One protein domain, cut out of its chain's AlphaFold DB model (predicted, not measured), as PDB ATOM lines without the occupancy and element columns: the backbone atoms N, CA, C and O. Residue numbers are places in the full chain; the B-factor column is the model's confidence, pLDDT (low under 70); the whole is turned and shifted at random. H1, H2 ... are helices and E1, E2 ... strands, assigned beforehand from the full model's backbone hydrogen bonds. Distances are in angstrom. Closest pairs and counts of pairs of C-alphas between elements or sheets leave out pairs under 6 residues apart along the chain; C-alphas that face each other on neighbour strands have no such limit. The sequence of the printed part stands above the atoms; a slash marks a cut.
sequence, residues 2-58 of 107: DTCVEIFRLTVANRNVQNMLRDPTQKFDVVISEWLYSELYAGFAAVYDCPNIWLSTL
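AT A GLANCE: This is residues 2 to 58 of the 107 residues of an uncharacterized protein of Leptidea sinapis (UniProt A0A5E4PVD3). A two-stranded parallel sheet, E1 and E2, with H3 packed on it makes one side of an open frame. H1 and H2, meeting at a corner, make the other side. The 57 printed residues include three named helices and two strands, in the order H1, H2, E1, H3, E2, of mixed class. The whole is compact, radius of gyration of the C-alphas 11.6 A, spanning 34 by 23 by 13 A.

HOW THE PARTS SIT: E1, residues 31 to 34, and E2, residues 52 to 55, are parallel at 30 degrees; N 53 and O 31, 2.8 A apart, are within hydrogen-bond range. With H3, residues 42 to 48, they form a strand-helix-strand unit, a helix between parallel neighbour strands, with a right-handed crossover. The closest C-alphas of E1 and H3, Val 31 and Ala 45, are 5.6 A apart. H2, residues 15 to 22, is close to but not clearly touching H3: their closest C-alphas, Leu 21 and Val 47, are 7.0 A apart. H1, residues 2 to 13, is apart from E1, H3 and E2. Every O i to N i+4 pair is within hydrogen-bond range in H1 and H2, and 2 of 3 in H3.

IN THESE COORDINATES: H1 runs 16.2 A from C-alpha 2 at (50.251, 81.691, 97.658), H2 10.4 A, E1 9.9 A, H3 10.6 A, and E2 9.6 A to C-alpha 55 at (60.861, 98.002, 95.941).

THE WHOLE: The farthest C-alphas, Thr 25 and Leu 58, are 34.3 A apart. The printed part has no cut and no long link, and no printed residue is under pLDDT 70.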
ATOM      1  N   ASP A   2      51.440  81.785  98.529       80.50
ATOM      2  CA  ASP A   2      50.251  81.691  97.658       80.50
ATOM      3  C   ASP A   2      49.396  82.964  97.617       80.50
ATOM      4  O   ASP A   2      49.016  83.424  96.546       80.50
ATOM      5  N   THR A   3      49.159  83.601  98.769       86.38
ATOM      6  CA  THR A   3      48.419  84.871  98.828       86.38
ATOM      7  C   THR A   3      49.130  86.006  98.094       86.38
ATOM      8  O   THR A   3      48.472  86.790  97.419       86.38
ATOM      9  N   CYS A   4      50.461  86.099  98.202       85.62
ATOM     10  CA  CYS A   4      51.237  87.120  97.497       85.62
ATOM     11  C   CYS A   4      51.059  86.933  95.990       85.62
ATOM     12  O   CYS A   4      50.612  87.854  95.314       85.62
ATOM     13  N   VAL A   5      51.304  85.717  95.489       88.00
ATOM     14  CA  VAL A   5      51.151  85.368  94.066       88.00
ATOM     15  C   VAL A   5      49.726  85.627  93.570       88.00
ATOM     16  O   VAL A   5      49.549  86.155  92.471       88.00
ATOM     17  N   GLU A   6      48.710  85.326  94.378       92.56
ATOM     18  CA  GLU A   6      47.319  85.600  94.015       92.56
ATOM     19  C   GLU A   6      47.046  87.102  93.881       92.56
ATOM     20  O   GLU A   6      46.408  87.523  92.918       92.56
ATOM     21  N   ILE A   7      47.587  87.939  94.771       92.50
ATOM     22  CA  ILE A   7      47.491  89.402  94.636       92.50
ATOM     23  C   ILE A   7      48.154  89.864  93.332       92.50
ATOM     24  O   ILE A   7      47.547  90.629  92.579       92.50
ATOM     25  N   PHE A   8      49.353  89.361  93.008       92.25
ATOM     26  CA  PHE A   8      50.016  89.671  91.736       92.25
ATOM     27  C   PHE A   8      49.127  89.318  90.539       92.25
ATOM     28  O   PHE A   8      48.905  90.155  89.657       92.25
ATOM     29  N   ARG A   9      48.565  88.107  90.542       93.19
ATOM     30  CA  ARG A   9      47.668  87.607  89.499       93.19
ATOM     31  C   ARG A   9      46.412  88.467  89.361       93.19
ATOM     32  O   ARG A   9      46.053  88.823  88.238       93.19
ATOM     33  N   LEU A  10      45.759  88.821  90.467       95.75
ATOM     34  CA  LEU A  10      44.552  89.652  90.467       95.75
ATOM     35  C   LEU A  10      44.829  91.067  89.950       95.75
ATOM     36  O   LEU A  10      44.026  91.600  89.182       95.75
ATOM     37  N   THR A  11      45.971  91.661  90.302       95.31
ATOM     38  CA  THR A  11      46.376  92.972  89.777       95.31
ATOM     39  C   THR A  11      46.620  92.920  88.275       95.31
ATOM     40  O   THR A  11      46.100  93.765  87.553       95.31
ATOM     41  N   VAL A  12      47.348  91.915  87.769       94.88
ATOM     42  CA  VAL A  12      47.567  91.769  86.319       94.88
ATOM     43  C   VAL A  12      46.244  91.523  85.591       94.88
ATOM     44  O   VAL A  12      46.023  92.088  84.523       94.88
ATOM     45  N   ALA A  13      45.340  90.729  86.166       96.19
ATOM     46  CA  ALA A  13      44.023  90.455  85.591       96.19
ATOM     47  C   ALA A  13      43.054  91.651  85.666       96.19
ATOM     48  O   ALA A  13      42.014  91.639  85.001       96.19
ATOM     49  N   ASN A  14      43.363  92.685  86.456       98.06
ATOM     50  CA  ASN A  14      42.509  93.853  86.603       98.06
ATOM     51  C   ASN A  14      42.315  94.555  85.250       98.06
ATOM     52  O   ASN A  14      43.273  94.871  84.544       98.06
ATOM     53  N   ARG A  15      41.059  94.849  84.898       98.25
ATOM     54  CA  ARG A  15      40.712  95.451  83.603       98.25
ATOM     55  C   ARG A  15      41.420  96.784  83.351       98.25
ATOM     56  O   ARG A  15      41.820  97.036  82.221       98.25
ATOM     57  N   ASN A  16      41.591  97.622  84.371       97.88
ATOM     58  CA  ASN A  16      42.259  98.915  84.212       97.88
ATOM     59  C   ASN A  16      43.754  98.737  83.944       97.88
ATOM     60  O   ASN A  16      44.293  99.414  83.074       97.88
ATOM     61  N   VAL A  17      44.391  97.774  84.613       96.50
ATOM     62  CA  VAL A  17      45.787  97.405  84.345       96.50
ATOM     63  C   VAL A  17      45.923  96.853  82.927       96.50
ATOM     64  O   VAL A  17      46.771  97.309  82.172       96.50
ATOM     65  N   GLN A  18      45.035  95.948  82.505       97.25
ATOM     66  CA  GLN A  18      45.028  95.426  81.134       97.25
ATOM     67  C   GLN A  18      44.834  96.520  80.079       97.25
ATOM     68  O   GLN A  18      45.500  96.490  79.049       97.25
ATOM     69  N   ASN A  19      43.942  97.482  80.321       97.12
ATOM     70  CA  ASN A  19      43.745  98.614  79.417       97.12
ATOM     71  C   ASN A  19      45.013  99.473  79.330       97.12
ATOM     72  O   ASN A  19      45.431  99.809  78.229       97.12
ATOM     73  N   MET A  20      45.647  99.767  80.469       95.88
ATOM     74  CA  MET A  20      46.896 100.534  80.536       95.88
ATOM     75  C   MET A  20      48.035  99.836  79.777       95.88
ATOM     76  O   MET A  20      48.747 100.480  79.014       95.88
ATOM     77  N   LEU A  21      48.184  98.516  79.940       95.31
ATOM     78  CA  LEU A  21      49.231  97.720  79.282       95.31
ATOM     79  C   LEU A  21      49.021  97.560  77.771       95.31
ATOM     80  O   LEU A  21      49.974  97.299  77.045       95.31
ATOM     81  N   ARG A  22      47.775  97.663  77.294       95.75
ATOM     82  CA  ARG A  22      47.428  97.517  75.870       95.75
ATOM     83  C   ARG A  22      47.376  98.844  75.124       95.75
ATOM     84  O   ARG A  22      47.231  98.816  73.905       95.75
ATOM     85  N   ASP A  23      47.449  99.972  75.824       96.50
ATOM     86  CA  ASP A  23      47.442 101.295  75.210       96.50
ATOM     87  C   ASP A  23      48.854 101.652  74.706       96.50
ATOM     88  O   ASP A  23      49.739 101.942  75.514       96.50
ATOM     89  N   PRO A  24      49.093 101.666  73.381       92.62
ATOM     90  CA  PRO A  24      50.416 101.956  72.833       92.62
ATOM     91  C   PRO A  24      50.803 103.437  72.953       92.62
ATOM     92  O   PRO A  24      51.957 103.786  72.694       92.62
ATOM     93  N   THR A  25      49.850 104.313  73.292       96.50
ATOM     94  CA  THR A  25      50.075 105.759  73.415       96.50
ATOM     95  C   THR A  25      50.674 106.141  74.764       96.50
ATOM     96  O   THR A  25      51.332 107.176  74.863       96.50
ATOM     97  N   GLN A  26      50.501 105.299  75.787       94.50
ATOM     98  CA  GLN A  26      51.096 105.507  77.101       94.50
ATOM     99  C   GLN A  26      52.578 105.136  77.085       94.50
ATOM    100  O   GLN A  26      52.982 104.102  76.546       94.50
ATOM    101  N   LYS A  27      53.393 105.992  77.701       95.38
ATOM    102  CA  LYS A  27      54.833 105.806  77.872       95.38
ATOM    103  C   LYS A  27      55.215 106.189  79.292       95.38
ATOM    104  O   LYS A  27      54.663 107.136  79.846       95.38
ATOM    105  N   PHE A  28      56.158 105.446  79.848       96.75
ATOM    106  CA  PHE A  28      56.689 105.664  81.184       96.75
ATOM    107  C   PHE A  28      58.210 105.606  81.114       96.75
ATOM    108  O   PHE A  28      58.759 104.768  80.402       96.75
ATOM    109  N   ASP A  29      58.881 106.477  81.861       98.00
ATOM    110  CA  ASP A  29      60.348 106.510  81.919       98.00
ATOM    111  C   ASP A  29      60.919 105.462  82.887       98.00
ATOM    112  O   ASP A  29      62.101 105.129  82.827       98.00
ATOM    113  N   VAL A  30      60.090 104.953  83.805       97.75
ATOM    114  CA  VAL A  30      60.482 103.974  84.823       97.75
ATOM    115  C   VAL A  30      59.263 103.224  85.355       97.75
ATOM    116  O   VAL A  30      58.186 103.800  85.524       97.75
ATOM    117  N   VAL A  31      59.450 101.947  85.682       97.44
ATOM    118  CA  VAL A  31      58.514 101.163  86.493       97.44
ATOM    119  C   VAL A  31      59.106 100.975  87.882       97.44
ATOM    120  O   VAL A  31      60.243 100.539  88.028       97.44
ATOM    121  N   ILE A  32      58.318 101.279  88.912       97.06
ATOM    122  CA  ILE A  32      58.637 100.942  90.300       97.06
ATOM    123  C   ILE A  32      57.656  99.853  90.714       97.06
ATOM    124  O   ILE A  32      56.445 100.080  90.705       97.06
ATOM    125  N   SER A  33      58.165  98.665  91.024       94.50
ATOM    126  CA  SER A  33      57.335  97.498  91.314       94.50
ATOM    127  C   SER A  33      57.686  96.873  92.657       94.50
ATOM    128  O   SER A  33      58.853  96.773  93.028       94.50
ATOM    129  N   GLU A  34      56.657  96.452  93.396       93.19
ATOM    130  CA  GLU A  34      56.841  95.703  94.639       93.19
ATOM    131  C   GLU A  34      57.390  94.305  94.330       93.19
ATOM    132  O   GLU A  34      56.780  93.548  93.570       93.19
ATOM    133  N   TRP A  35      58.500  93.949  94.972       93.12
ATOM    134  CA  TRP A  35      59.002  92.590  95.070       93.12
ATOM    135  C   TRP A  35      58.480  91.955  96.361       93.12
ATOM    136  O   TRP A  35      58.952  92.256  97.462       93.12
ATOM    137  N   LEU A  36      57.516  91.044  96.218       90.31
ATOM    138  CA  LEU A  36      56.931  90.290  97.328       90.31
ATOM    139  C   LEU A  36      56.864  88.803  96.965       90.31
ATOM    140  O   LEU A  36      55.795  88.263  96.676       90.31
ATOM    141  N   TYR A  37      58.025  88.144  96.954       88.00
ATOM    142  CA  TYR A  37      58.170  86.729  96.583       88.00
ATOM    143  C   TYR A  37      57.735  86.391  95.144       88.00
ATOM    144  O   TYR A  37      57.412  85.242  94.847       88.00
ATOM    145  N   SER A  38      57.687  87.382  94.251       88.69
ATOM    146  CA  SER A  38      57.375  87.183  92.835       88.69
ATOM    147  C   SER A  38      57.981  88.289  91.985       88.69
ATOM    148  O   SER A  38      57.896  89.466  92.329       88.69
ATOM    149  N   GLU A  39      58.521  87.906  90.831       90.38
ATOM    150  CA  GLU A  39      59.081  88.820  89.843       90.38
ATOM    151  C   GLU A  39      58.064  89.250  88.764       90.38
ATOM    152  O   GLU A  39      58.436  89.907  87.791       90.38
ATOM    153  N   LEU A  40      56.773  88.905  88.907       91.19
ATOM    154  CA  LEU A  40      55.769  89.062  87.840       91.19
ATOM    155  C   LEU A  40      55.667  90.498  87.296       91.19
ATOM    156  O   LEU A  40      55.505  90.696  86.091       91.19
ATOM    157  N   TYR A  41      55.777  91.507  88.163       92.88
ATOM    158  CA  TYR A  41      55.652  92.912  87.763       92.88
ATOM    159  C   TYR A  41      56.848  93.464  86.983       92.88
ATOM    160  O   TYR A  41      56.681  94.477  86.302       92.88
ATOM    161  N   ALA A  42      58.006  92.788  86.954       92.62
ATOM    162  CA  ALA A  42      59.089  93.191  86.050       92.62
ATOM    163  C   ALA A  42      58.672  93.124  84.574       92.62
ATOM    164  O   ALA A  42      59.233  93.836  83.743       92.62
ATOM    165  N   GLY A  43      57.643  92.337  84.237       93.50
ATOM    166  CA  GLY A  43      57.079  92.313  82.890       93.50
ATOM    167  C   GLY A  43      56.546  93.673  82.419       93.50
ATOM    168  O   GLY A  43      56.576  93.948  81.224       93.50
ATOM    169  N   PHE A  44      56.107  94.556  83.325       95.75
ATOM    170  CA  PHE A  44      55.611  95.885  82.945       95.75
ATOM    171  C   PHE A  44      56.713  96.762  82.349       95.75
ATOM    172  O   PHE A  44      56.479  97.452  81.362       95.75
ATOM    173  N   ALA A  45      57.926  96.682  82.896       96.69
ATOM    174  CA  ALA A  45      59.081  97.406  82.377       96.69
ATOM    175  C   ALA A  45      59.408  96.998  80.930       96.69
ATOM    176  O   ALA A  45      59.670  97.859  80.093       96.69
ATOM    177  N   ALA A  46      59.282  95.705  80.610       95.00
ATOM    178  CA  ALA A  46      59.453  95.201  79.249       95.00
ATOM    179  C   ALA A  46      58.355  95.685  78.282       95.00
ATOM    180  O   ALA A  46      58.644  95.938  77.117       95.00
ATOM    181  N   VAL A  47      57.106  95.841  78.743       96.00
ATOM    182  CA  VAL A  47      56.002  96.370  77.915       96.00
ATOM    183  C   VAL A  47      56.248  97.825  77.513       96.00
ATOM    184  O   VAL A  47      55.959  98.207  76.379       96.00
ATOM    185  N   TYR A  48      56.782  98.634  78.428       96.81
ATOM    186  CA  TYR A  48      57.019 100.060  78.192       96.81
ATOM    187  C   TYR A  48      58.431 100.396  77.707       96.81
ATOM    188  O   TYR A  48      58.678 101.560  77.406       96.81
ATOM    189  N   ASP A  49      59.311  99.398  77.586       96.50
ATOM    190  CA  ASP A  49      60.718  99.554  77.198       96.50
ATOM    191  C   ASP A  49      61.465 100.561  78.094       96.50
ATOM    192  O   ASP A  49      62.096 101.513  77.637       96.50
ATOM    193  N   CYS A  50      61.338 100.378  79.412       97.56
ATOM    194  CA  CYS A  50      61.908 101.268  80.425       97.56
ATOM    195  C   CYS A  50      62.551 100.470  81.577       97.56
ATOM    196  O   CYS A  50      62.273  99.278  81.730       97.56
ATOM    197  N   PRO A  51      63.433 101.071  82.396       97.81
ATOM    198  CA  PRO A  51      64.024 100.395  83.550       97.81
ATOM    199  C   PRO A  51      62.991 100.029  84.632       97.81
ATOM    200  O   PRO A  51      62.026 100.756  84.870       97.81
ATOM    201  N   ASN A  52      63.254  98.925  85.343       96.56
ATOM    202  CA  ASN A  52      62.515  98.521  86.543       96.56
ATOM    203  C   ASN A  52      63.321  98.813  87.814       96.56
ATOM    204  O   ASN A  52      64.488  98.430  87.909       96.56
ATOM    205  N   ILE A  53      62.668  99.390  88.819       96.56
ATOM    206  CA  ILE A  53      63.172  99.509  90.186       96.56
ATOM    207  C   ILE A  53      62.328  98.600  91.077       96.56
ATOM    208  O   ILE A  53      61.129  98.822  91.249       96.56
ATOM    209  N   TRP A  54      62.967  97.586  91.658       93.94
ATOM    210  CA  TRP A  54      62.341  96.737  92.665       93.94
ATOM    211  C   TRP A  54      62.302  97.452  94.013       93.94
ATOM    212  O   TRP A  54      63.334  97.870  94.539       93.94
ATOM    213  N   LEU A  55      61.107  97.560  94.577       93.50
ATOM    214  CA  LEU A  55      60.861  98.002  95.941       93.50
ATOM    215  C   LEU A  55      60.483  96.775  96.768       93.50
ATOM    216  O   LEU A  55      59.616  96.027  96.344       93.50
ATOM    217  N   SER A  56      61.095  96.558  97.930       90.88
ATOM    218  CA  SER A  56      60.621  95.531  98.861       90.88
ATOM    219  C   SER A  56      60.264  96.163 100.192       90.88
ATOM    220  O   SER A  56      61.047  96.920 100.765       90.88
ATOM    221  N   THR A  57      59.064  95.851 100.666       89.38
ATOM    222  CA  THR A  57      58.544  96.276 101.974       89.38
ATOM    223  C   THR A  57      58.898  95.312 103.109       89.38
ATOM    224  O   THR A  57      58.567  95.578 104.265       89.38
ATOM    225  N   LEU A  58      59.580  94.208 102.793       88.00
ATOM    226  CA  LEU A  58      60.073  93.227 103.757       88.00
ATOM    227  C   LEU A  58      61.525  93.503 104.150       88.00
ATOM    228  O   LEU A  58      62.253  94.219 103.459       88.00
TER     229      LEU A  58